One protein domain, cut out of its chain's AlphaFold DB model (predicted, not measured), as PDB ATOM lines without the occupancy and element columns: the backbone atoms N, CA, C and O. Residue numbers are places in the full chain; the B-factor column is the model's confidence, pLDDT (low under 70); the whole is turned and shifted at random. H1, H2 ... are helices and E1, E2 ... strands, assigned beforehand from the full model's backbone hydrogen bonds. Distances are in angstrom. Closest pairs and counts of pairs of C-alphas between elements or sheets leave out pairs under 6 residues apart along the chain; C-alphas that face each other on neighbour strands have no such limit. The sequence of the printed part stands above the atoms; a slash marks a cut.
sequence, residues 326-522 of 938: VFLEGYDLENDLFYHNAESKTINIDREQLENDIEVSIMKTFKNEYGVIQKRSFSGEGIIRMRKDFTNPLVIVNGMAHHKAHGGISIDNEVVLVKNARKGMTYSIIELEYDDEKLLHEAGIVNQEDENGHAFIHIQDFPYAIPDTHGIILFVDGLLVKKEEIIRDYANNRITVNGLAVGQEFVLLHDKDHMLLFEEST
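AT A GLANCE: This is residues 326 to 522 of the 938 residues of an uncharacterized protein of Lysinibacillus fusiformis (UniProt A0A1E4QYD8). Picture three lobes: a sandwich of two sheets with crossed strands, E5 E11 E7 E8 and E6 E10 E9; beside it a lobe holding the sheets E12 E17 E14 and E13 E16 E15, with the short helix H1 grazing the latter; and a small lobe in which the sheet E1 E4 E18 brings the first and last strands together, with the hairpin E2 E3 beyond it. The printed part has 197 residues, with strands E1 to E13, helix H1, then strands E14 to E18; the sheets are antiparallel. The class is mostly strand, though under half of the residues are in named elements. The whole is compact, with a radius of gyration of the C-alphas of 17.2 A and spans of 48 by 44 by 37 A.

HOW THE PARTS SIT: Start at E1, residues 326 to 328, antiparallel to E4, residues 360 to 364, with N 327 and O 361 within hydrogen-bond range at 2.7 A. The inner strand E4 also pairs with E18, residues 516 to 518, through N 362 and O 517 at 2.8 A. E2, residues 338 to 341, and E3, residues 346 to 349, form a hairpin, N 339 to O 348 at 2.8 A. Next look at E5, residues 368 to 372, E11, 426 to 431, E7, 393 to 397, and E8, 400 to 402, a sheet in that order, with N 369 to O 429 at 2.9 A, N 396 to O 428 at 2.8 A and N 402 to O 395 at 2.7 A. Face to face with it, as a sandwich, is the sheet E6, 382 to 385, E10, 415 to 418, and E9, 409 to 412, with N 384 to O 416 at 2.9 A and N 417 to O 410 at 2.8 A; the facing parts are 10.0 A centre to centre, their strands at 53 degrees. Farther on come E12, 440 to 445, E17, 505 to 511, and E14, 471 to 476, with N 444 to O 506 and N 475 to O 507 both at 2.9 A. In E13, 455 to 458, E16, 494 to 497, and E15, 486 to 489, find N 457 to O 495 at 2.9 A and N 487 to O 496 at 2.8 A. H1, residues 462 to 465, only grazes this sheet with residues 462 to 463; it is too short for an O i to N i+4 pair. The closest C-alphas of E8 and E14, Ala 401 and Phe 475, are 7.3 A apart, and those of E14 and E18, Ile 473 and Leu 516, 7.0 A.

IN THESE COORDINATES: Find C-alpha 326 at (31.292, 12.454, 25.407), where E1 begins. E17 runs 19.3 A from C-alpha 505 at (33.530, 21.798, 6.466); E11 spans 17.2 A and E14 16.5 A. E18 ends at C-alpha 518, (24.614, 19.481, 27.152).

THE WHOLE: The two farthest C-alphas, those of Glu 343 and Glu 451, are 52.1 A apart. The printed part has no cut and no long link. Look for pLDDT under 70 at residues 341 to 344, 351 to 357 and 519 to 522.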
ATOM      1  N   VAL A 326      31.137  11.279  24.541       89.75
ATOM      2  CA  VAL A 326      31.292  12.454  25.407       89.75
ATOM      3  C   VAL A 326      32.191  13.442  24.683       89.75
ATOM      4  O   VAL A 326      33.209  13.038  24.136       89.75
ATOM      5  N   PHE A 327      31.828  14.716  24.679       90.25
ATOM      6  CA  PHE A 327      32.564  15.796  24.041       90.25
ATOM      7  C   PHE A 327      32.944  16.848  25.084       90.25
ATOM      8  O   PHE A 327      32.088  17.259  25.867       90.25
ATOM      9  N   LEU A 328      34.205  17.286  25.072       88.38
ATOM     10  CA  LEU A 328      34.724  18.398  25.875       88.38
ATOM     11  C   LEU A 328      35.144  19.541  24.943       88.38
ATOM     12  O   LEU A 328      35.990  19.332  24.072       88.38
ATOM     13  N   GLU A 329      34.553  20.731  25.095       85.88
ATOM     14  CA  GLU A 329      34.776  21.894  24.203       85.88
ATOM     15  C   GLU A 329      34.719  21.519  22.707       85.88
ATOM     16  O   GLU A 329      35.568  21.891  21.890       85.88
ATOM     17  N   GLY A 330      33.736  20.690  22.357       87.69
ATOM     18  CA  GLY A 330      33.516  20.212  20.997       87.69
ATOM     19  C   GLY A 330      34.399  19.045  20.525       87.69
ATOM     20  O   GLY A 330      34.157  18.533  19.428       87.69
ATOM     21  N   TYR A 331      35.382  18.589  21.312       91.31
ATOM     22  CA  TYR A 331      36.239  17.436  20.995       91.31
ATOM     23  C   TYR A 331      35.715  16.146  21.626       91.31
ATOM     24  O   TYR A 331      35.452  16.118  22.821       91.31
ATOM     25  N   ASP A 332      35.635  15.057  20.860       91.94
ATOM     26  CA  ASP A 332      35.295  13.726  21.396       91.94
ATOM     27  C   ASP A 332      36.363  13.250  22.390       91.94
ATOM     28  O   ASP A 332      37.558  13.199  22.075       91.94
ATOM     29  N   LEU A 333      35.911  12.907  23.589       90.25
ATOM     30  CA  LEU A 333      36.721  12.428  24.691       90.25
ATOM     31  C   LEU A 333      37.043  10.941  24.510       90.25
ATOM     32  O   LEU A 333      36.220  10.137  24.068       90.25
ATOM     33  N   GLU A 334      38.259  10.555  24.887       82.81
ATOM     34  CA  GLU A 334      38.702   9.167  24.800       82.81
ATOM     35  C   GLU A 334      37.915   8.282  25.787       82.81
ATOM     36  O   GLU A 334      37.688   8.645  26.936       82.81
ATOM     37  N   ASN A 335      37.479   7.101  25.339       79.31
ATOM     38  CA  ASN A 335      36.585   6.219  26.107       79.31
ATOM     39  C   ASN A 335      37.212   5.583  27.362       79.31
ATOM     40  O   ASN A 335      36.531   4.877  28.096       79.31
ATOM     41  N   ASP A 336      38.510   5.748  27.593       80.56
ATOM     42  CA  ASP A 336      39.175   5.395  28.850       80.56
ATOM     43  C   ASP A 336      39.185   6.541  29.872       80.56
ATOM     44  O   ASP A 336      39.477   6.291  31.039       80.56
ATOM     45  N   LEU A 337      38.821   7.758  29.460       82.69
ATOM     46  CA  LEU A 337      38.745   8.954  30.305       82.69
ATOM     47  C   LEU A 337      37.336   9.220  30.852       82.69
ATOM     48  O   LEU A 337      37.127  10.183  31.588       82.69
ATOM     49  N   PHE A 338      36.363   8.382  30.491       84.06
ATOM     50  CA  PHE A 338      35.027   8.414  31.069       84.06
ATOM     51  C   PHE A 338      34.446   7.006  31.223       84.06
ATOM     52  O   PHE A 338      34.788   6.078  30.489       84.06
ATOM     53  N   TYR A 339      33.525   6.846  32.168       80.50
ATOM     54  CA  TYR A 339      32.822   5.596  32.427       80.50
ATOM     55  C   TYR A 339      31.310   5.825  32.474       80.50
ATOM     56  O   TYR A 339      30.807   6.624  33.258       80.50
ATOM     57  N   HIS A 340      30.563   5.092  31.644       77.75
ATOM     58  CA  HIS A 340      29.102   5.095  31.693       77.75
ATOM     59  C   HIS A 340      28.600   3.993  32.628       77.75
ATOM     60  O   HIS A 340      28.726   2.797  32.338       77.75
ATOM     61  N   ASN A 341      27.967   4.392  33.726       69.81
ATOM     62  CA  ASN A 341      27.281   3.482  34.622       69.81
ATOM     63  C   ASN A 341      25.817   3.319  34.188       69.81
ATOM     64  O   ASN A 341      24.944   4.133  34.488       69.81
ATOM     65  N   ALA A 342      25.545   2.215  33.493       64.25
ATOM     66  CA  ALA A 342      24.218   1.912  32.963       64.25
ATOM     67  C   ALA A 342      23.144   1.671  34.046       64.25
ATOM     68  O   ALA A 342      21.952   1.735  33.724       64.25
ATOM     69  N   GLU A 343      23.547   1.369  35.287       61.78
ATOM     70  CA  GLU A 343      22.645   1.184  36.430       61.78
ATOM     71  C   GLU A 343      22.292   2.526  37.075       61.78
ATOM     72  O   GLU A 343      21.110   2.773  37.302       61.78
ATOM     73  N   SER A 344      23.273   3.408  37.317       57.91
ATOM     74  CA  SER A 344      23.034   4.768  37.839       57.91
ATOM     75  C   SER A 344      22.530   5.765  36.802       57.91
ATOM     76  O   SER A 344      22.060   6.836  37.176       57.91
ATOM     77  N   LYS A 345      22.610   5.416  35.511       71.00
ATOM     78  CA  LYS A 345      22.393   6.341  34.389       71.00
ATOM     79  C   LYS A 345      23.282   7.581  34.492       71.00
ATOM     80  O   LYS A 345      22.853   8.682  34.148       71.00
ATOM     81  N   THR A 346      24.511   7.406  34.979       74.69
ATOM     82  CA  THR A 346      25.497   8.486  35.093       74.69
ATOM     83  C   THR A 346      26.697   8.242  34.189       74.69
ATOM     84  O   THR A 346      27.103   7.098  33.961       74.69
ATOM     85  N   ILE A 347      27.255   9.322  33.652       79.06
ATOM     86  CA  ILE A 347      28.565   9.343  33.009       79.06
ATOM     87  C   ILE A 347      29.537  10.021  33.953       79.06
ATOM     88  O   ILE A 347      29.370  11.181  34.308       79.06
ATOM     89  N   ASN A 348      30.557   9.270  34.312       79.31
ATOM     90  CA  ASN A 348      31.667   9.701  35.121       79.31
ATOM     91  C   ASN A 348      32.808  10.156  34.215       79.31
ATOM     92  O   ASN A 348      33.171   9.405  33.310       79.31
ATOM     93  N   ILE A 349      33.365  11.343  34.435       78.56
ATOM     94  CA  ILE A 349      34.515  11.847  33.674       78.56
ATOM     95  C   ILE A 349      35.697  12.020  34.629       78.56
ATOM     96  O   ILE A 349      35.544  12.616  35.699       78.56
ATOM     97  N   ASP A 350      36.874  11.530  34.227       72.88
ATOM     98  CA  ASP A 350      38.091  11.603  35.038       72.88
ATOM     99  C   ASP A 350      38.415  13.060  35.418       72.88
ATOM    100  O   ASP A 350      38.437  13.971  34.582       72.88
ATOM    101  N   ARG A 351      38.683  13.280  36.710       62.97
ATOM    102  CA  ARG A 351      38.876  14.598  37.326       62.97
ATOM    103  C   ARG A 351      40.025  15.383  36.696       62.97
ATOM    104  O   ARG A 351      39.963  16.610  36.685       62.97
ATOM    105  N   GLU A 352      41.053  14.712  36.173       65.06
ATOM    106  CA  GLU A 352      42.171  15.383  35.489       65.06
ATOM    107  C   GLU A 352      41.755  16.064  34.171       65.06
ATOM    108  O   GLU A 352      42.476  16.940  33.697       65.06
ATOM    109  N   GLN A 353      40.604  15.704  33.590       63.34
ATOM    110  CA  GLN A 353      40.131  16.236  32.306       63.34
ATOM    111  C   GLN A 353      39.231  17.471  32.436       63.34
ATOM    112  O   GLN A 353      39.050  18.198  31.463       63.34
ATOM    113  N   LEU A 354      38.656  17.715  33.616       66.06
ATOM    114  CA  LEU A 354      37.676  18.780  33.841       66.06
ATOM    115  C   LEU A 354      38.296  19.941  34.630       66.06
ATOM    116  O   LEU A 354      38.136  20.027  35.852       66.06
ATOM    117  N   GLU A 355      38.976  20.853  33.923       62.78
ATOM    118  CA  GLU A 355      39.258  22.202  34.436       62.78
ATOM    119  C   GLU A 355      37.941  22.973  34.678       62.78
ATOM    120  O   GLU A 355      36.874  22.597  34.183       62.78
ATOM    121  N   ASN A 356      37.995  24.046  35.472       56.06
ATOM    122  CA  ASN A 356      36.828  24.903  35.696       56.06
ATOM    123  C   ASN A 356      36.393  25.539  34.356       56.06
ATOM    124  O   ASN A 356      37.248  26.040  33.629       56.06
ATOM    125  N   ASP A 357      35.085  25.552  34.074       62.75
ATOM    126  CA  ASP A 357      34.429  26.114  32.872       62.75
ATOM    127  C   ASP A 357      34.557  25.321  31.546       62.75
ATOM    128  O   ASP A 357      34.338  25.895  30.480       62.75
ATOM    129  N   ILE A 358      34.876  24.019  31.573       74.31
ATOM    130  CA  ILE A 358      34.859  23.173  30.360       74.31
ATOM    131  C   ILE A 358      33.434  22.719  30.027       74.31
ATOM    132  O   ILE A 358      32.804  22.019  30.819       74.31
ATOM    133  N   GLU A 359      32.966  23.039  28.822       79.06
ATOM    134  CA  GLU A 359      31.687  22.559  28.293       79.06
ATOM    135  C   GLU A 359      31.699  21.042  28.075       79.06
ATOM    136  O   GLU A 359      32.557  20.512  27.360       79.06
ATOM    137  N   VAL A 360      30.690  20.364  28.631       84.56
ATOM    138  CA  VAL A 360      30.439  18.935  28.423       84.56
ATOM    139  C   VAL A 360      29.182  18.733  27.584       84.56
ATOM    140  O   VAL A 360      28.092  19.189  27.934       84.56
ATOM    141  N   SER A 361      29.331  17.977  26.501       87.75
ATOM    142  CA  SER A 361      28.242  17.542  25.629       87.75
ATOM    143  C   SER A 361      28.231  16.012  25.547       87.75
ATOM    144  O   SER A 361      29.261  15.384  25.324       87.75
ATOM    145  N   ILE A 362      27.076  15.375  25.732       88.25
ATOM    146  CA  ILE A 362      26.922  13.915  25.746       88.25
ATOM    147  C   ILE A 362      25.943  13.506  24.650       88.25
ATOM    148  O   ILE A 362      24.769  13.866  24.671       88.25
ATOM    149  N   MET A 363      26.414  12.703  23.702       87.81
ATOM    150  CA  MET A 363      25.629  12.223  22.572       87.81
ATOM    151  C   MET A 363      25.304  10.735  22.718       87.81
ATOM    152  O   MET A 363      26.201   9.891  22.808       87.81
ATOM    153  N   LYS A 364      24.017  10.385  22.662       85.69
ATOM    154  CA  LYS A 364      23.563   9.007  22.449       85.69
ATOM    155  C   LYS A 364      23.870   8.583  21.022       85.69
ATOM    156  O   LYS A 364      23.614   9.315  20.069       85.69
ATOM    157  N   THR A 365      24.373   7.367  20.869       83.00
ATOM    158  CA  THR A 365      24.698   6.793  19.564       83.00
ATOM    159  C   THR A 365      23.982   5.462  19.378       83.00
ATOM    160  O   THR A 365      23.779   4.716  20.335       83.00
ATOM    161  N   PHE A 366      23.609   5.126  18.141       84.38
ATOM    162  CA  PHE A 366      23.044   3.802  17.839       84.38
ATOM    163  C   PHE A 366      24.083   2.701  18.052       84.38
ATOM    164  O   PHE A 366      23.821   1.636  18.616       84.38
ATOM    165  N   LYS A 367      25.303   2.977  17.591       87.62
ATOM    166  CA  LYS A 367      26.448   2.082  17.643       87.62
ATOM    167  C   LYS A 367      27.710   2.926  17.622       87.62
ATOM    168  O   LYS A 367      27.835   3.805  16.774       87.62
ATOM    169  N   ASN A 368      28.667   2.596  18.483       89.25
ATOM    170  CA  ASN A 368      29.995   3.185  18.415       89.25
ATOM    171  C   ASN A 368      31.125   2.157  18.566       89.25
ATOM    172  O   ASN A 368      30.913   0.991  18.934       89.25
ATOM    173  N   GLU A 369      32.340   2.580  18.240       90.19
ATOM    174  CA  GLU A 369      33.578   1.839  18.462       90.19
ATOM    175  C   GLU A 369      34.737   2.798  18.750       90.19
ATOM    176  O   GLU A 369      34.954   3.719  17.976       90.19
ATOM    177  N   TYR A 370      35.548   2.502  19.771       90.06
ATOM    178  CA  TYR A 370      36.773   3.248  20.084       90.06
ATOM    179  C   TYR A 370      38.041   2.425  19.879       90.06
ATOM    180  O   TYR A 370      38.045   1.209  20.098       90.06
ATOM    181  N   GLY A 371      39.153   3.072  19.550       87.75
ATOM    182  CA  GLY A 371      40.453   2.418  19.545       87.75
ATOM    183  C   GLY A 371      41.622   3.364  19.314       87.75
ATOM    184  O   GLY A 371      41.492   4.580  19.344       87.75
ATOM    185  N   VAL A 372      42.792   2.774  19.064       88.19
ATOM    186  CA  VAL A 372      44.035   3.504  18.784       88.19
ATOM    187  C   VAL A 372      44.574   3.073  17.429       88.19
ATOM    188  O   VAL A 372      44.656   1.877  17.128       88.19
ATOM    189  N   ILE A 373      45.008   4.030  16.616       87.56
ATOM    190  CA  ILE A 373      45.613   3.758  15.314       87.56
ATOM    191  C   ILE A 373      46.973   3.082  15.518       87.56
ATOM    192  O   ILE A 373      47.946   3.685  15.970       87.56
ATOM    193  N   GLN A 374      47.060   1.804  15.141       87.81
ATOM    194  CA  GLN A 374      48.274   0.994  15.309       87.81
ATOM    195  C   GLN A 374      49.189   0.996  14.079       87.81
ATOM    196  O   GLN A 374      50.391   0.723  14.190       87.81
ATOM    197  N   LYS A 375      48.632   1.259  12.892       86.25
ATOM    198  CA  LYS A 375      49.309   1.090  11.599       86.25
ATOM    199  C   LYS A 375      49.061   2.281  10.683       86.25
ATOM    200  O   LYS A 375      48.053   2.970  10.799       86.25
ATOM    201  N   ARG A 376      49.991   2.481   9.749       88.00
ATOM    202  CA  ARG A 376      49.873   3.451   8.660       88.00
ATOM    203  C   ARG A 376      50.043   2.757   7.315       88.00
ATOM    204  O   ARG A 376      50.775   1.768   7.228       88.00
ATOM    205  N   SER A 377      49.373   3.271   6.294       84.62
ATOM    206  CA  SER A 377      49.548   2.851   4.907       84.62
ATOM    207  C   SER A 377      50.910   3.309   4.373       84.62
ATOM    208  O   SER A 377      51.574   4.170   4.955       84.62
ATOM    209  N   PHE A 378      51.332   2.753   3.235       79.19
ATOM    210  CA  PHE A 378      52.541   3.214   2.540       79.19
ATOM    211  C   PHE A 378      52.437   4.679   2.079       79.19
ATOM    212  O   PHE A 378      53.458   5.356   1.991       79.19
ATOM    213  N   SER A 379      51.219   5.178   1.830       79.12
ATOM    214  CA  SER A 379      50.900   6.583   1.529       79.12
ATOM    215  C   SER A 379      50.888   7.488   2.770       79.12
ATOM    216  O   SER A 379      50.765   8.702   2.636       79.12
ATOM    217  N   GLY A 380      51.064   6.931   3.974       80.62
ATOM    218  CA  GLY A 380      51.134   7.687   5.224       80.62
ATOM    219  C   GLY A 380      49.782   7.972   5.884       80.62
ATOM    220  O   GLY A 380      49.746   8.735   6.848       80.62
ATOM    221  N   GLU A 381      48.695   7.361   5.426       89.25
ATOM    222  CA  GLU A 381      47.372   7.456   6.058       89.25
ATOM    223  C   GLU A 381      47.306   6.535   7.280       89.25
ATOM    224  O   GLU A 381      47.926   5.468   7.293       89.25
ATOM    225  N   GLY A 382      46.578   6.932   8.321       90.75
ATOM    226  CA  GLY A 382      46.258   6.041   9.436       90.75
ATOM    227  C   GLY A 382      45.290   4.955   8.977       90.75
ATOM    228  O   GLY A 382      44.376   5.238   8.208       90.75
ATOM    229  N   ILE A 383      45.506   3.716   9.421       90.31
ATOM    230  CA  ILE A 383      44.630   2.584   9.096       90.31
ATOM    231  C   ILE A 383      43.818   2.227  10.336       90.31
ATOM    232  O   ILE A 383      44.390   1.781  11.337       90.31
ATOM    233  N   ILE A 384      42.500   2.357  10.234       92.31
ATOM    234  CA  ILE A 384      41.535   1.858  11.213       92.31
ATOM    235  C   ILE A 384      40.843   0.636  10.609       92.31
ATOM    236  O   ILE A 384      40.421   0.660   9.453       92.31
ATOM    237  N   ARG A 385      40.748  -0.449  11.381       90.19
ATOM    238  CA  ARG A 385      39.999  -1.648  10.992       90.19
ATOM    239  C   ARG A 385      38.774  -1.752  11.883       90.19
ATOM    240  O   ARG A 385      38.931  -1.995  13.077       90.19
ATOM    241  N   MET A 386      37.603  -1.553  11.297       88.75
ATOM    242  CA  MET A 386      36.327  -1.612  11.995       88.75
ATOM    243  C   MET A 386      36.099  -3.035  12.510       88.75
ATOM    244  O   MET A 386      36.333  -4.014  11.799       88.75
ATOM    245  N   ARG A 387      35.695  -3.155  13.774       88.06
ATOM    246  CA  ARG A 387      35.305  -4.422  14.422       88.06
ATOM    247  C   ARG A 387      33.803  -4.666  14.336       88.06
ATOM    248  O   ARG A 387      33.333  -5.755  14.652       88.06
ATOM    249  N   LYS A 388      33.064  -3.626  13.968       87.00
ATOM    250  CA  LYS A 388      31.617  -3.566  13.840       87.00
ATOM    251  C   LYS A 388      31.277  -3.110  12.421       87.00
ATOM    252  O   LYS A 388      31.980  -2.273  11.868       87.00
ATOM    253  N   ASP A 389      30.176  -3.611  11.871       86.88
ATOM    254  CA  ASP A 389      29.668  -3.112  10.588       86.88
ATOM    255  C   ASP A 389      29.009  -1.743  10.771       86.88
ATOM    256  O   ASP A 389      28.197  -1.583  11.686       86.88
ATOM    257  N   PHE A 390      29.354  -0.776   9.922       87.88
ATOM    258  CA  PHE A 390      28.774   0.566   9.930       87.88
ATOM    259  C   PHE A 390      28.214   0.908   8.545       87.88
ATOM    260  O   PHE A 390      28.869   0.658   7.530       87.88
ATOM    261  N   THR A 391      27.018   1.487   8.506       85.94
ATOM    262  CA  THR A 391      26.302   1.883   7.289       85.94
ATOM    263  C   THR A 391      26.745   3.267   6.833       85.94
ATOM    264  O   THR A 391      27.183   3.442   5.691       85.94
ATOM    265  N   ASN A 392      26.660   4.258   7.722       87.56
ATOM    266  CA  ASN A 392      27.072   5.624   7.436       87.56
ATOM    267  C   ASN A 392      27.834   6.227   8.626       87.56
ATOM    268  O   ASN A 392      27.288   7.034   9.377       87.56
ATOM    269  N   PRO A 393      29.105   5.830   8.818       91.44
ATOM    270  CA  PRO A 393      29.853   6.227   9.997       91.44
ATOM    271  C   PRO A 393      30.348   7.678   9.939       91.44
ATOM    272  O   PRO A 393      30.887   8.130   8.922       91.44
ATOM    273  N   LEU A 394      30.282   8.354  11.084       94.25
ATOM    274  CA  LEU A 394      31.116   9.505  11.416       94.25
ATOM    275  C   LEU A 394      32.405   8.990  12.062       94.25
ATOM    276  O   LEU A 394      32.353   8.273  13.061       94.25
ATOM    277  N   VAL A 395      33.559   9.312  11.480       94.31
ATOM    278  CA  VAL A 395      34.858   8.836  11.972       94.31
ATOM    279  C   VAL A 395      35.549   9.976  12.685       94.31
ATOM    280  O   VAL A 395      35.917  10.961  12.061       94.31
ATOM    281  N   ILE A 396      35.767   9.831  13.978       94.44
ATOM    282  CA  ILE A 396      36.418  10.827  14.810       94.44
ATOM    283  C   ILE A 396      37.851  10.376  15.069       94.44
ATOM    284  O   ILE A 396      38.087   9.227  15.441       94.44
ATOM    285  N   VAL A 397      38.827  11.250  14.846       91.94
ATOM    286  CA  VAL A 397      40.241  10.958  15.114       91.94
ATOM    287  C   VAL A 397      40.833  12.074  15.951       91.94
ATOM    288  O   VAL A 397      40.805  13.233  15.548       91.94
ATOM    289  N   ASN A 398      41.402  11.706  17.102       88.44
ATOM    290  CA  ASN A 398      42.003  12.638  18.055       88.44
ATOM    291  C   ASN A 398      41.042  13.790  18.427       88.44
ATOM    292  O   ASN A 398      41.414  14.963  18.358       88.44
ATOM    293  N   GLY A 399      39.789  13.437  18.725       87.06
ATOM    294  CA  GLY A 399      38.721  14.359  19.110       87.06
ATOM    295  C   GLY A 399      37.970  15.042  17.962       87.06
ATOM    296  O   GLY A 399      36.903  15.590  18.203       87.06
ATOM    297  N   MET A 400      38.467  14.999  16.720       91.81
ATOM    298  CA  MET A 400      37.873  15.734  15.592       91.81
ATOM    299  C   MET A 400      37.101  14.826  14.636       91.81
ATOM    300  O   MET A 400      37.617  13.804  14.174       91.81
ATOM    301  N   ALA A 401      35.868  15.209  14.313       93.69
ATOM    302  CA  ALA A 401      34.983  14.463  13.433       93.69
ATOM    303  C   ALA A 401      35.356  14.604  11.950       93.69
ATOM    304  O   ALA A 401      35.606  15.690  11.431       93.69
ATOM    305  N   HIS A 402      35.324  13.482  11.238       92.75
ATOM    306  CA  HIS A 402      35.524  13.392   9.801       92.75
ATOM    307  C   HIS A 402      34.384  12.616   9.149       92.75
ATOM    308  O   HIS A 402      34.022  11.510   9.559       92.75
ATOM    309  N   HIS A 403      33.877  13.163   8.049       92.69
ATOM    310  CA  HIS A 403      32.880  12.510   7.214       92.69
ATOM    311  C   HIS A 403      33.419  12.278   5.796       92.69
ATOM    312  O   HIS A 403      34.221  13.051   5.264       92.69
ATOM    313  N   LYS A 404      32.961  11.196   5.154       89.19
ATOM    314  CA  LYS A 404      33.430  10.771   3.820       89.19
ATOM    315  C   LYS A 404      33.226  11.833   2.731       89.19
ATOM    316  O   LYS A 404      33.958  11.835   1.747       89.19
ATOM    317  N   ALA A 405      32.264  12.743   2.917       88.12
ATOM    318  CA  ALA A 405      31.966  13.825   1.977       88.12
ATOM    319  C   ALA A 405      33.119  14.831   1.807       88.12
ATOM    320  O   ALA A 405      33.241  15.433   0.744       88.12
ATOM    321  N   HIS A 406      33.988  14.983   2.810       88.44
ATOM    322  CA  HIS A 406      35.053  15.992   2.807       88.44
ATOM    323  C   HIS A 406      36.394  15.472   2.260       88.44
ATOM    324  O   HIS A 406      37.357  16.211   2.078       88.44
ATOM    325  N   GLY A 407      36.495  14.168   1.982       80.44
ATOM    326  CA  GLY A 407      37.711  13.562   1.431       80.44
ATOM    327  C   GLY A 407      38.892  13.469   2.408       80.44
ATOM    328  O   GLY A 407      39.990  13.097   1.978       80.44
ATOM    329  N   GLY A 408      38.695  13.776   3.698       81.94
ATOM    330  CA  GLY A 408      39.659  13.525   4.781       81.94
ATOM    331  C   GLY A 408      39.814  12.039   5.133       81.94
ATOM    332  O   GLY A 408      40.870  11.616   5.610       81.94
ATOM    333  N   ILE A 409      38.797  11.237   4.811       90.44
ATOM    334  CA  ILE A 409      38.767   9.787   5.021       90.44
ATOM    335  C   ILE A 409      38.328   9.050   3.754       90.44
ATOM    336  O   ILE A 409      37.596   9.594   2.925       90.44
ATOM    337  N   SER A 410      38.733   7.789   3.628       89.12
ATOM    338  CA  SER A 410      38.167   6.846   2.659       89.12
ATOM    339  C   SER A 410      37.824   5.530   3.343       89.12
ATOM    340  O   SER A 410      38.644   5.003   4.093       89.12
ATOM    341  N   ILE A 411      36.639   4.996   3.061       88.31
ATOM    342  CA  ILE A 411      36.115   3.776   3.678       88.31
ATOM    343  C   ILE A 411      36.000   2.705   2.593       88.31
ATOM    344  O   ILE A 411      35.319   2.920   1.592       88.31
ATOM    345  N   ASP A 412      36.681   1.576   2.784       83.62
ATOM    346  CA  ASP A 412      36.624   0.399   1.914       83.62
ATOM    347  C   ASP A 412      36.352  -0.850   2.764       83.62
ATOM    348  O   ASP A 412      37.221  -1.325   3.502       83.62
ATOM    349  N   ASN A 413      35.127  -1.374   2.663       80.06
ATOM    350  CA  ASN A 413      34.621  -2.471   3.490       80.06
ATOM    351  C   ASN A 413      34.866  -2.202   4.989       80.06
ATOM    352  O   ASN A 413      34.374  -1.217   5.522       80.06
ATOM    353  N   GLU A 414      35.648  -3.051   5.657       86.50
ATOM    354  CA  GLU A 414      35.981  -2.961   7.086       86.50
ATOM    355  C   GLU A 414      37.159  -2.010   7.391       86.50
ATOM    356  O   GLU A 414      37.628  -1.955   8.529       86.50
ATOM    357  N   VAL A 415      37.723  -1.312   6.398       89.69
ATOM    358  CA  VAL A 415      38.943  -0.505   6.566       89.69
ATOM    359  C   VAL A 415      38.674   0.968   6.284       89.69
ATOM    360  O   VAL A 415      38.241   1.341   5.195       89.69
ATOM    361  N   VAL A 416      39.016   1.819   7.249       92.38
ATOM    362  CA  VAL A 416      39.023   3.275   7.097       92.38
ATOM    363  C   VAL A 416      40.468   3.755   6.982       92.38
ATOM    364  O   VAL A 416      41.312   3.451   7.830       92.38
ATOM    365  N   LEU A 417      40.757   4.519   5.930       92.44
ATOM    366  CA  LEU A 417      42.007   5.254   5.771       92.44
ATOM    367  C   LEU A 417      41.768   6.715   6.133       92.44
ATOM    368  O   LEU A 417      40.881   7.356   5.571       92.44
ATOM    369  N   VAL A 418      42.571   7.234   7.056       91.56
ATOM    370  CA  VAL A 418      42.459   8.612   7.544       91.56
ATOM    371  C   VAL A 418      43.699   9.396   7.139       91.56
ATOM    372  O   VAL A 418      44.829   9.036   7.500       91.56
ATOM    373  N   LYS A 419      43.511  10.482   6.385       87.75
ATOM    374  CA  LYS A 419      44.620  11.342   5.960       87.75
ATOM    375  C   LYS A 419      45.278  11.995   7.168       87.75
ATOM    376  O   LYS A 419      44.619  12.406   8.109       87.75
ATOM    377  N   ASN A 420      46.607  12.094   7.132       83.06
ATOM    378  CA  ASN A 420      47.439  12.717   8.172       83.06
ATOM    379  C   ASN A 420      47.393  12.072   9.572       83.06
ATOM    380  O   ASN A 420      48.174  12.479  10.437       83.06
ATOM    381  N   ALA A 421      46.586  11.030   9.784       86.50
ATOM    382  CA  ALA A 421      46.526  10.325  11.054       86.50
ATOM    383  C   ALA A 421      47.819   9.542  11.348       86.50
ATOM    384  O   ALA A 421      48.446   8.924  10.474       86.50
ATOM    385  N   ARG A 422      48.248   9.585  12.611       85.31
ATOM    386  CA  ARG A 422      49.512   9.019  13.093       85.31
ATOM    387  C   ARG A 422      49.262   7.804  13.972       85.31
ATOM    388  O   ARG A 422      48.204   7.642  14.567       85.31
ATOM    389  N   LYS A 423      50.287   6.954  14.077       84.75
ATOM    390  CA  LYS A 423      50.276   5.863  15.052       84.75
ATOM    391  C   LYS A 423      50.171   6.458  16.459       84.75
ATOM    392  O   LYS A 423      50.943   7.361  16.772       84.75
ATOM    393  N   GLY A 424      49.274   5.916  17.275       80.69
ATOM    394  CA  GLY A 424      49.033   6.368  18.645       80.69
ATOM    395  C   GLY A 424      47.896   7.377  18.793       80.69
ATOM    396  O   GLY A 424      47.494   7.611  19.918       80.69
ATOM    397  N   MET A 425      47.354   7.927  17.699       87.06
ATOM    398  CA  MET A 425      46.126   8.725  17.774       87.06
ATOM    399  C   MET A 425      44.936   7.825  18.100       87.06
ATOM    400  O   MET A 425      44.814   6.728  17.536       87.06
ATOM    401  N   THR A 426      44.073   8.300  18.986       90.81
ATOM    402  CA  THR A 426      42.786   7.689  19.301       90.81
ATOM    403  C   THR A 426      41.783   7.924  18.182       90.81
ATOM    404  O   THR A 426      41.898   8.864  17.388       90.81
ATOM    405  N   TYR A 427      40.828   7.010  18.067       92.44
ATOM    406  CA  TYR A 427      39.707   7.135  17.156       92.44
ATOM    407  C   TYR A 427      38.414   6.680  17.825       92.44
ATOM    408  O   TYR A 427      38.421   5.752  18.640       92.44
ATOM    409  N   SER A 428      37.317   7.283  17.389       93.62
ATOM    410  CA  SER A 428      35.948   6.846  17.626       93.62
ATOM    411  C   SER A 428      35.225   6.731  16.283       93.62
ATOM    412  O   SER A 428      35.534   7.440  15.326       93.62
ATOM    413  N   ILE A 429      34.299   5.790  16.164       93.56
ATOM    414  CA  ILE A 429      33.416   5.653  15.005       93.56
ATOM    415  C   ILE A 429      31.991   5.609  15.526       93.56
ATOM    416  O   ILE A 429      31.690   4.756  16.358       93.56
ATOM    417  N   ILE A 430      31.130   6.486  15.012       92.69
ATOM    418  CA  ILE A 430      29.721   6.612  15.397       92.69
ATOM    419  C   ILE A 430      28.837   6.281  14.193       92.69
ATOM    420  O   ILE A 430      29.062   6.804  13.104       92.69
ATOM    421  N   GLU A 431      27.823   5.433  14.374       92.06
ATOM    422  CA  GLU A 431      26.798   5.177  13.355       92.06
ATOM    423  C   GLU A 431      25.785   6.325  13.284       92.06
ATOM    424  O   GLU A 431      25.181   6.674  14.299       92.06
ATOM    425  N   LEU A 432      25.564   6.869  12.084       91.06
ATOM    426  CA  LEU A 432      24.570   7.919  11.844       91.06
ATOM    427  C   LEU A 432      23.253   7.380  11.264       91.06
ATOM    428  O   LEU A 432      22.290   8.138  11.162       91.06
ATOM    429  N   GLU A 433      23.191   6.108  10.859       87.69
ATOM    430  CA  GLU A 433      21.976   5.481  10.320       87.69
ATOM    431  C   GLU A 433      21.773   4.062  10.880       87.69
ATOM    432  O   GLU A 433      22.640   3.197  10.734       87.69
ATOM    433  N   TYR A 434      20.611   3.799  11.483       80.56
ATOM    434  CA  TYR A 434      20.254   2.485  12.025       80.56
ATOM    435  C   TYR A 434      18.776   2.162  11.755       80.56
ATOM    436  O   TYR A 434      17.893   2.934  12.112       80.56
ATOM    437  N   ASP A 435      18.510   1.016  11.122       80.38
ATOM    438  CA  ASP A 435      17.180   0.622  10.630       80.38
ATOM    439  C   ASP A 435      16.492   1.740   9.808       80.38
ATOM    440  O   ASP A 435      17.002   2.127   8.754       80.38
ATOM    441  N   ASP A 436      15.345   2.252  10.270       75.00
ATOM    442  CA  ASP A 436      14.588   3.339   9.629       75.00
ATOM    443  C   ASP A 436      14.971   4.740  10.164       75.00
ATOM    444  O   ASP A 436      14.459   5.753   9.675       75.00
ATOM    445  N   GLU A 437      15.878   4.830  11.144       79.25
ATOM    446  CA  GLU A 437      16.308   6.083  11.771       79.25
ATOM    447  C   GLU A 437      17.593   6.630  11.132       79.25
ATOM    448  O   GLU A 437      18.586   5.923  10.934       79.25
ATOM    449  N   LYS A 438      17.582   7.928  10.804       86.06
ATOM    450  CA  LYS A 438      18.702   8.627  10.162       86.06
ATOM    451  C   LYS A 438      18.999   9.935  10.869       86.06
ATOM    452  O   LYS A 438      18.170  10.840  10.855       86.06
ATOM    453  N   LEU A 439      20.206  10.038  11.416       89.12
ATOM    454  CA  LEU A 439      20.722  11.272  11.997       89.12
ATOM    455  C   LEU A 439      21.299  12.197  10.937       89.12
ATOM    456  O   LEU A 439      21.099  13.400  11.018       89.12
ATOM    457  N   LEU A 440      22.030  11.675   9.947       92.44
ATOM    458  CA  LEU A 440      22.682  12.531   8.956       92.44
ATOM    459  C   LEU A 440      21.640  13.281   8.115       92.44
ATOM    460  O   LEU A 440      20.919  12.669   7.327       92.44
ATOM    461  N   HIS A 441      21.624  14.608   8.237       92.75
ATOM    462  CA  HIS A 441      20.824  15.472   7.378       92.75
ATOM    463  C   HIS A 441      21.630  15.907   6.152       92.75
ATOM    464  O   HIS A 441      21.237  15.650   5.016       92.75
ATOM    465  N   GLU A 442      22.789  16.526   6.380       92.50
ATOM    466  CA  GLU A 442      23.655  17.040   5.319       92.50
ATOM    467  C   GLU A 442      25.120  17.066   5.772       92.50
ATOM    468  O   GLU A 442      25.419  17.285   6.940       92.50
ATOM    469  N   ALA A 443      26.055  16.867   4.843       93.44
ATOM    470  CA  ALA A 443      27.470  17.144   5.066       93.44
ATOM    471  C   ALA A 443      28.045  17.854   3.840       93.44
ATOM    472  O   ALA A 443      27.883  17.373   2.714       93.44
ATOM    473  N   GLY A 444      28.730  18.976   4.045       93.88
ATOM    474  CA  GLY A 444      29.175  19.831   2.951       93.88
ATOM    475  C   GLY A 444      30.239  20.851   3.341       93.88
ATOM    476  O   GLY A 444      30.933  20.712   4.344       93.88
ATOM    477  N   ILE A 445      30.390  21.868   2.495       93.31
ATOM    478  CA  ILE A 445      31.264  23.020   2.737       93.31
ATOM    479  C   ILE A 445      30.377  24.262   2.768       93.31
ATOM    480  O   ILE A 445      29.487  24.410   1.923       93.31
ATOM    481  N   VAL A 446      30.614  25.152   3.726       94.12
ATOM    482  CA  VAL A 446      29.916  26.436   3.817       94.12
ATOM    483  C   VAL A 446      30.304  27.290   2.612       94.12
ATOM    484  O   VAL A 446      31.467  27.646   2.445       94.12
ATOM    485  N   ASN A 447      29.335  27.615   1.756       92.19
ATOM    486  CA  ASN A 447      29.580  28.292   0.475       92.19
ATOM    487  C   ASN A 447      28.764  29.582   0.292       92.19
ATOM    488  O   ASN A 447      28.782  30.160  -0.795       92.19
ATOM    489  N   GLN A 448      28.004  30.003   1.306       89.69
ATOM    490  CA  GLN A 448      27.075  31.130   1.211       89.69
ATOM    491  C   GLN A 448      27.323  32.139   2.333       89.69
ATOM    492  O   GLN A 448      27.611  31.749   3.462       89.69
ATOM    493  N   GLU A 449      27.173  33.423   2.003       92.44
ATOM    494  CA  GLU A 449      27.214  34.563   2.925       92.44
ATOM    495  C   GLU A 449      25.985  35.438   2.708       92.44
ATOM    496  O   GLU A 449      25.457  35.525   1.593       92.44
ATOM    497  N   ASP A 450      25.514  36.071   3.777       86.00
ATOM    498  CA  ASP A 450      24.452  37.063   3.695       86.00
ATOM    499  C   ASP A 450      24.970  38.435   3.228       86.00
ATOM    500  O   ASP A 450      26.162  38.644   3.008       86.00
ATOM    501  N   GLU A 451      24.062  39.401   3.064       84.00
ATOM    502  CA  GLU A 451      24.407  40.755   2.600       84.00
ATOM    503  C   GLU A 451      25.384  41.500   3.532       84.00
ATOM    504  O   GLU A 451      25.997  42.485   3.114       84.00
ATOM    505  N   ASN A 452      25.552  41.032   4.774       81.31
ATOM    506  CA  ASN A 452      26.469  41.591   5.764       81.31
ATOM    507  C   ASN A 452      27.796  40.811   5.854       81.31
ATOM    508  O   ASN A 452      28.646  41.172   6.667       81.31
ATOM    509  N   GLY A 453      27.993  39.783   5.019       81.31
ATOM    510  CA  GLY A 453      29.193  38.946   5.009       81.31
ATOM    511  C   GLY A 453      29.211  37.862   6.087       81.31
ATOM    512  O   GLY A 453      30.278  37.331   6.387       81.31
ATOM    513  N   HIS A 454      28.069  37.530   6.700       86.19
ATOM    514  CA  HIS A 454      27.990  36.412   7.641       86.19
ATOM    515  C   HIS A 454      27.714  35.112   6.891       86.19
ATOM    516  O   HIS A 454      26.716  35.005   6.171       86.19
ATOM    517  N   ALA A 455      28.581  34.118   7.075       92.56
ATOM    518  CA  ALA A 455      28.404  32.819   6.445       92.56
ATOM    519  C   ALA A 455      27.226  32.050   7.063       92.56
ATOM    520  O   ALA A 455      26.929  32.194   8.252       92.56
ATOM    521  N   PHE A 456      26.548  31.231   6.257       94.12
ATOM    522  CA  PHE A 456      25.405  30.436   6.709       94.12
ATOM    523  C   PHE A 456      25.287  29.094   5.980       94.12
ATOM    524  O   PHE A 456      25.757  28.928   4.851       94.12
ATOM    525  N   ILE A 457      24.607  28.141   6.620       95.62
ATOM    526  CA  ILE A 457      24.213  26.853   6.033       95.62
ATOM    527  C   ILE A 457      22.750  26.964   5.601       95.62
ATOM    528  O   ILE A 457      21.888  27.287   6.416       95.62
ATOM    529  N   HIS A 458      22.465  26.742   4.317       93.56
ATOM    530  CA  HIS A 458      21.103  26.791   3.784       93.56
ATOM    531  C   HIS A 458      20.421  25.431   3.916       93.56
ATOM    532  O   HIS A 458      20.992  24.437   3.485       93.56
ATOM    533  N   ILE A 459      19.189  25.401   4.428       92.62
ATOM    534  CA  ILE A 459      18.399  24.174   4.557       92.62
ATOM    535  C   ILE A 459      17.111  24.330   3.769       92.62
ATOM    536  O   ILE A 459      16.274  25.178   4.078       92.62
ATOM    537  N   GLN A 460      16.931  23.493   2.755       90.38
ATOM    538  CA  GLN A 460      15.722  23.527   1.948       90.38
ATOM    539  C   GLN A 460      14.490  23.165   2.796       90.38
ATOM    540  O   GLN A 460      14.483  22.149   3.485       90.38
ATOM    541  N   ASP A 461      13.442  23.995   2.721       88.81
ATOM    542  CA  ASP A 461      12.176  23.811   3.447       88.81
ATOM    543  C   ASP A 461      12.371  23.608   4.966       88.81
ATOM    544  O   ASP A 461      11.749  22.739   5.583       88.81
ATOM    545  N   PHE A 462      13.235  24.432   5.576       91.88
ATOM    546  CA  PHE A 462      13.772  24.241   6.929       91.88
ATOM    547  C   PHE A 462      12.722  23.907   8.011       91.88
ATOM    548  O   PHE A 462      12.936  22.928   8.725       91.88
ATOM    549  N   PRO A 463      11.563  24.596   8.122       89.50
ATOM    550  CA  PRO A 463      10.559  24.265   9.142       89.50
ATOM    551  C   PRO A 463       9.961  22.856   9.017       89.50
ATOM    552  O   PRO A 463       9.484  22.302  10.003       89.50
ATOM    553  N   TYR A 464       9.952  22.285   7.810       88.75
ATOM    554  CA  TYR A 464       9.447  20.935   7.549       88.75
ATOM    555  C   TYR A 464      10.555  19.888   7.627       88.75
ATOM    556  O   TYR A 464      10.308  18.775   8.086       88.75
ATOM    557  N   ALA A 465      11.760  20.245   7.178       88.00
ATOM    558  CA  ALA A 465      12.927  19.377   7.218       88.00
ATOM    559  C   ALA A 465      13.394  19.125   8.658       88.00
ATOM    560  O   ALA A 465      13.584  17.976   9.051       88.00
ATOM    561  N   ILE A 466      13.534  20.191   9.454       91.19
ATOM    562  CA  ILE A 466      13.926  20.130  10.866       91.19
ATOM    563  C   ILE A 466      13.061  21.117  11.676       91.19
ATOM    564  O   ILE A 466      13.447  22.275  11.876       91.19
ATOM    565  N   PRO A 467      11.882  20.669  12.144       87.50
ATOM    566  CA  PRO A 467      11.005  21.438  13.025       87.50
ATOM    567  C   PRO A 467      11.713  22.030  14.251       87.50
ATOM    568  O   PRO A 467      12.712  21.495  14.733       87.50
ATOM    569  N   ASP A 468      11.162  23.116  14.787       85.19
ATOM    570  CA  ASP A 468      11.649  23.786  16.003       85.19
ATOM    571  C   ASP A 468      11.591  22.883  17.240       85.19
ATOM    572  O   ASP A 468      12.452  22.974  18.113       85.19
ATOM    573  N   THR A 469      10.635  21.955  17.268       80.56
ATOM    574  CA  THR A 469      10.510  20.923  18.298       80.56
ATOM    575  C   THR A 469      11.608  19.862  18.252       80.56
ATOM    576  O   THR A 469      11.720  19.114  19.210       80.56
ATOM    577  N   HIS A 470      12.393  19.748  17.175       86.44
ATOM    578  CA  HIS A 470      13.468  18.752  17.058       86.44
ATOM    579  C   HIS A 470      14.848  19.349  17.380       86.44
ATOM    580  O   HIS A 470      15.105  20.544  17.206       86.44
ATOM    581  N   GLY A 471      15.778  18.508  17.823       87.50
ATOM    582  CA  GLY A 471      17.187  18.841  18.028       87.50
ATOM    583  C   GLY A 471      17.989  18.968  16.724       87.50
ATOM    584  O   GLY A 471      17.568  18.541  15.648       87.50
ATOM    585  N   ILE A 472      19.170  19.580  16.839       92.31
ATOM    586  CA  ILE A 472      20.198  19.648  15.792       92.31
ATOM    587  C   ILE A 472      21.545  19.375  16.454       92.31
ATOM    588  O   ILE A 472      21.814  19.932  17.515       92.31
ATOM    589  N   ILE A 473      22.385  18.581  15.792       94.44
ATOM    590  CA  ILE A 473      23.792  18.382  16.150       94.44
ATOM    591  C   ILE A 473      24.612  18.876  14.963       94.44
ATOM    592  O   ILE A 473      24.399  18.428  13.836       94.44
ATOM    593  N   LEU A 474      25.514  19.823  15.191       95.44
ATOM    594  CA  LEU A 474      26.302  20.441  14.132       95.44
ATOM    595  C   LEU A 474      27.785  20.302  14.450       95.44
ATOM    596  O   LEU A 474      28.233  20.753  15.497       95.44
ATOM    597  N   PHE A 475      28.538  19.728  13.518       95.69
ATOM    598  CA  PHE A 475      29.995  19.760  13.535       95.69
ATOM    599  C   PHE A 475      30.493  20.769  12.501       95.69
ATOM    600  O   PHE A 475      30.045  20.719  11.353       95.69
ATOM    601  N   VAL A 476      31.430  21.638  12.879       94.69
ATOM    602  CA  VAL A 476      32.124  22.579  11.980       94.69
ATOM    603  C   VAL A 476      33.627  22.348  12.098       94.69
ATOM    604  O   VAL A 476      34.166  22.320  13.200       94.69
ATOM    605  N   ASP A 477      34.297  22.112  10.967       92.38
ATOM    606  CA  ASP A 477      35.710  21.701  10.885       92.38
ATOM    607  C   ASP A 477      36.069  20.544  11.842       92.38
ATOM    608  O   ASP A 477      37.184  20.435  12.352       92.38
ATOM    609  N   GLY A 478      35.101  19.654  12.080       90.06
ATOM    610  CA  GLY A 478      35.238  18.483  12.942       90.06
ATOM    611  C   GLY A 478      34.978  18.718  14.432       90.06
ATOM    612  O   GLY A 478      35.023  17.745  15.180       90.06
ATOM    613  N   LEU A 479      34.676  19.942  14.871       93.88
ATOM    614  CA  LEU A 479      34.318  20.251  16.261       93.88
ATOM    615  C   LEU A 479      32.804  20.321  16.424       93.88
ATOM    616  O   LEU A 479      32.128  20.928  15.591       93.88
ATOM    617  N   LEU A 480      32.274  19.713  17.485       94.94
ATOM    618  CA  LEU A 480      30.867  19.850  17.852       94.94
ATOM    619  C   LEU A 480      30.587  21.294  18.302       94.94
ATOM    620  O   LEU A 480      31.317  21.848  19.118       94.94
ATOM    621  N   VAL A 481      29.538  21.902  17.749       92.81
ATOM    622  CA  VAL A 481      29.117  23.275  18.053       92.81
ATOM    623  C   VAL A 481      28.130  23.284  19.219       92.81
ATOM    624  O   VAL A 481      27.155  22.526  19.205       92.81
ATOM    625  N   LYS A 482      28.339  24.205  20.170       84.75
ATOM    626  CA  LYS A 482      27.444  24.451  21.311       84.75
ATOM    627  C   LYS A 482      26.031  24.761  20.832       84.75
ATOM    628  O   LYS A 482      25.833  25.574  19.925       84.75
ATOM    629  N   LYS A 483      25.023  24.154  21.457       80.50
ATOM    630  CA  LYS A 483      23.618  24.312  21.052       80.50
ATOM    631  C   LYS A 483      23.173  25.778  21.088       80.50
ATOM    632  O   LYS A 483      22.422  26.209  20.214       80.50
ATOM    633  N   GLU A 484      23.655  26.540  22.061       80.75
ATOM    634  CA  GLU A 484      23.332  27.951  22.302       80.75
ATOM    635  C   GLU A 484      23.920  28.867  21.220       80.75
ATOM    636  O   GLU A 484      23.401  29.957  20.975       80.75
ATOM    637  N   GLU A 485      24.981  28.425  20.540       87.25
ATOM    638  CA  GLU A 485      25.612  29.161  19.442       87.25
ATOM    639  C   GLU A 485      24.920  28.920  18.094       87.25
ATOM    640  O   GLU A 485      25.158  29.667  17.139       87.25
ATOM    641  N   ILE A 486      24.038  27.916  18.001       91.38
ATOM    642  CA  ILE A 486      23.300  27.580  16.781       91.38
ATOM    643  C   ILE A 486      22.042  28.444  16.676       91.38
ATOM    644  O   ILE A 486      21.038  28.235  17.359       91.38
ATOM    645  N   ILE A 487      22.048  29.376  15.727       91.88
ATOM    646  CA  ILE A 487      20.900  30.229  15.427       91.88
ATOM    647  C   ILE A 487      20.115  29.621  14.264       91.88
ATOM    648  O   ILE A 487      20.612  29.521  13.139       91.88
ATOM    649  N   ARG A 488      18.857  29.247  14.527       92.62
ATOM    650  CA  ARG A 488      17.913  28.756  13.511       92.62
ATOM    651  C   ARG A 488      17.058  29.902  12.977       92.62
ATOM    652  O   ARG A 488      16.175  30.406  13.668       92.62
ATOM    653  N   ASP A 489      17.284  30.290  11.728       91.56
ATOM    654  CA  ASP A 489      16.490  31.300  11.031       91.56
ATOM    655  C   ASP A 489      15.548  30.615  10.034       91.56
ATOM    656  O   ASP A 489      15.842  30.450   8.846       91.56
ATOM    657  N   TYR A 490      14.390  30.199  10.548       92.12
ATOM    658  CA  TYR A 490      13.332  29.558   9.766       92.12
ATOM    659  C   TYR A 490      12.745  30.466   8.681       92.12
ATOM    660  O   TYR A 490      12.285  29.966   7.658       92.12
ATOM    661  N   ALA A 491      12.768  31.789   8.869       90.00
ATOM    662  CA  ALA A 491      12.231  32.729   7.888       90.00
ATOM    663  C   ALA A 491      13.086  32.765   6.613       90.00
ATOM    664  O   ALA A 491      12.549  32.903   5.514       90.00
ATOM    665  N   ASN A 492      14.402  32.604   6.765       90.31
ATOM    666  CA  ASN A 492      15.361  32.614   5.660       90.31
ATOM    667  C   ASN A 492      15.939  31.228   5.337       90.31
ATOM    668  O   ASN A 492      16.865  31.138   4.531       90.31
ATOM    669  N   ASN A 493      15.391  30.154   5.922       92.94
ATOM    670  CA  ASN A 493      15.825  28.776   5.680       92.94
ATOM    671  C   ASN A 493      17.340  28.583   5.899       92.94
ATOM    672  O   ASN A 493      18.034  28.016   5.050       92.94
ATOM    673  N   ARG A 494      17.880  29.117   7.001       92.94
ATOM    674  CA  ARG A 494      19.326  29.084   7.264       92.94
ATOM    675  C   ARG A 494      19.680  28.820   8.723       92.94
ATOM    676  O   ARG A 494      18.940  29.194   9.632       92.94
ATOM    677  N   ILE A 495      20.851  28.222   8.917       93.69
ATOM    678  CA  ILE A 495      21.537  28.105  10.203       93.69
ATOM    679  C   ILE A 495      22.777  28.997  10.182       93.69
ATOM    680  O   ILE A 495      23.550  28.966   9.219       93.69
ATOM    681  N   THR A 496      22.977  29.767  11.249       91.50
ATOM    682  CA  THR A 496      24.208  30.529  11.491       91.50
ATOM    683  C   THR A 496      24.800  30.171  12.845       91.50
ATOM    684  O   THR A 496      24.074  29.822  13.773       91.50
ATOM    685  N   VAL A 497      26.121  30.281  12.951       90.94
ATOM    686  CA  VAL A 497      26.887  30.082  14.186       90.94
ATOM    687  C   VAL A 497      27.885  31.227  14.300       90.94
ATOM    688  O   VAL A 497      28.354  31.748  13.281       90.94
ATOM    689  N   ASN A 498      28.204  31.649  15.521       83.56
ATOM    690  CA  ASN A 498      29.251  32.641  15.725       83.56
ATOM    691  C   ASN A 498      30.609  32.096  15.241       83.56
ATOM    692  O   ASN A 498      31.018  31.009  15.626       83.56
ATOM    693  N   GLY A 499      31.305  32.841  14.381       83.31
ATOM    694  CA  GLY A 499      32.588  32.413  13.808       83.31
ATOM    695  C   GLY A 499      32.503  31.511  12.569       83.31
ATOM    696  O   GLY A 499      33.551  31.146  12.043       83.31
ATOM    697  N   LEU A 500      31.301  31.203  12.064       92.50
ATOM    698  CA  LEU A 500      31.130  30.463  10.810       92.50
ATOM    699  C   LEU A 500      31.655  31.277   9.613       92.50
ATOM    700  O   LEU A 500      31.317  32.454   9.455       92.50
ATOM    701  N   ALA A 501      32.436  30.644   8.741       92.44
ATOM    702  CA  ALA A 501      33.053  31.256   7.567       92.44
ATOM    703  C   ALA A 501      32.927  30.377   6.313       92.44
ATOM    704  O   ALA A 501      32.860  29.148   6.381       92.44
ATOM    705  N   VAL A 502      32.939  31.012   5.138       93.00
ATOM    706  CA  VAL A 502      32.975  30.294   3.857       93.00
ATOM    707  C   VAL A 502      34.258  29.477   3.734       93.00
ATOM    708  O   VAL A 502      35.356  29.963   3.996       93.00
ATOM    709  N   GLY A 503      34.110  28.236   3.278       91.06
ATOM    710  CA  GLY A 503      35.195  27.277   3.100       91.06
ATOM    711  C   GLY A 503      35.347  26.269   4.238       91.06
ATOM    712  O   GLY A 503      36.102  25.317   4.058       91.06
ATOM    713  N   GLN A 504      34.629  26.433   5.354       94.44
ATOM    714  CA  GLN A 504      34.627  25.460   6.450       94.44
ATOM    715  C   GLN A 504      33.803  24.218   6.106       94.44
ATOM    716  O   GLN A 504      32.781  24.300   5.415       94.44
ATOM    717  N   GLU A 505      34.250  23.064   6.588       94.81
ATOM    718  CA  GLU A 505      33.530  21.798   6.466       94.81
ATOM    719  C   GLU A 505      32.438  21.728   7.535       94.81
ATOM    720  O   GLU A 505      32.657  22.133   8.674       94.81
ATOM    721  N   PHE A 506      31.260  21.203   7.193       95.81
ATOM    722  CA  PHE A 506      30.200  20.976   8.172       95.81
ATOM    723  C   PHE A 506      29.549  19.602   8.023       95.81
ATOM    724  O   PHE A 506      29.384  19.090   6.911       95.81
ATOM    725  N   VAL A 507      29.115  19.047   9.154       96.00
ATOM    726  CA  VAL A 507      28.240  17.872   9.236       96.00
ATOM    727  C   VAL A 507      27.048  18.241  10.107       96.00
ATOM    728  O   VAL A 507      27.198  18.524  11.292       96.00
ATOM    729  N   LEU A 508      25.865  18.245   9.508       95.12
ATOM    730  CA  LEU A 508      24.603  18.577  10.147       95.12
ATOM    731  C   LEU A 508      23.790  17.300  10.362       95.12
ATOM    732  O   LEU A 508      23.470  16.585   9.407       95.12
ATOM    733  N   LEU A 509      23.424  17.040  11.614       94.62
ATOM    734  CA  LEU A 509      22.560  15.935  11.998       94.62
ATOM    735  C   LEU A 509      21.197  16.455  12.473       94.62
ATOM    736  O   LEU A 509      21.108  17.426  13.231       94.62
ATOM    737  N   HIS A 510      20.136  15.782  12.037       92.69
ATOM    738  CA  HIS A 510      18.771  15.987  12.499       92.69
ATOM    739  C   HIS A 510      18.514  15.091  13.709       92.69
ATOM    740  O   HIS A 510      18.355  13.879  13.588       92.69
ATOM    741  N   ASP A 511      18.449  15.708  14.884       89.19
ATOM    742  CA  ASP A 511      18.253  15.010  16.146       89.19
ATOM    743  C   ASP A 511      16.776  15.028  16.562       89.19
ATOM    744  O   ASP A 511      16.324  15.852  17.357       89.19
ATOM    745  N   LYS A 512      15.991  14.138  15.956       85.19
ATOM    746  CA  LYS A 512      14.546  14.041  16.199       85.19
ATOM    747  C   LYS A 512      14.205  13.659  17.645       85.19
ATOM    748  O   LYS A 512      13.195  14.133  18.158       85.19
ATOM    749  N   ASP A 513      15.043  12.843  18.275       80.75
ATOM    750  CA  ASP A 513      14.772  12.210  19.570       80.75
ATOM    751  C   ASP A 513      15.584  12.819  20.726       80.75
ATOM    752  O   ASP A 513      15.624  12.252  21.816       80.75
ATOM    753  N   HIS A 514      16.207  13.984  20.504       82.75
ATOM    754  CA  HIS A 514      17.011  14.710  21.497       82.75
ATOM    755  C   HIS A 514      18.150  13.866  22.093       82.75
ATOM    756  O   HIS A 514      18.367  13.819  23.304       82.75
ATOM    757  N   MET A 515      18.878  13.180  21.217       81.94
ATOM    758  CA  MET A 515      20.029  12.342  21.521       81.94
ATOM    759  C   MET A 515      21.269  13.123  21.962       81.94
ATOM    760  O   MET A 515      22.175  12.500  22.512       81.94
ATOM    761  N   LEU A 516      21.335  14.441  21.752       86.00
ATOM    762  CA  LEU A 516      22.395  15.286  22.312       86.00
ATOM    763  C   LEU A 516      21.936  15.996  23.592       86.00
ATOM    764  O   LEU A 516      21.004  16.805  23.574       86.00
ATOM    765  N   LEU A 517      22.658  15.735  24.679       81.12
ATOM    766  CA  LEU A 517      22.574  16.447  25.948       81.12
ATOM    767  C   LEU A 517      23.796  17.361  26.112       81.12
ATOM    768  O   LEU A 517      24.882  17.054  25.634       81.12
ATOM    769  N   PHE A 518      23.610  18.469  26.808       72.62
ATOM    770  CA  PHE A 518      24.614  19.481  27.152       72.62
ATOM    771  C   PHE A 518      24.576  19.739  28.662       72.62
ATOM    772  O   PHE A 518      23.567  19.424  29.295       72.62
ATOM    773  N   GLU A 519      25.631  20.327  29.229       66.62
ATOM    774  CA  GLU A 519      25.786  20.528  30.679       66.62
ATOM    775  C   GLU A 519      24.530  21.099  31.366       66.62
ATOM    776  O   GLU A 519      24.078  20.542  32.362       66.62
ATOM    777  N   GLU A 520      23.883  22.129  30.806       61.94
ATOM    778  CA  GLU A 520      22.655  22.699  31.396       61.94
ATOM    779  C   GLU A 520      21.464  21.721  31.412       61.94
ATOM    780  O   GLU A 520      20.560  21.844  32.237       61.94
ATOM    781  N   SER A 521      21.437  20.754  30.491       58.75
ATOM    782  CA  SER A 521      20.413  19.702  30.426       58.75
ATOM    783  C   SER A 521      20.773  18.449  31.228       58.75
ATOM    784  O   SER A 521      19.881  17.675  31.579       58.75
ATOM    785  N   THR A 522      22.055  18.245  31.532       61.94
ATOM    786  CA  THR A 522      22.548  17.144  32.362       61.94
ATOM    787  C   THR A 522      22.816  17.668  33.763       61.94
ATOM    788  O   THR A 522      23.905  18.156  34.058       61.94
TER     789      THR A 522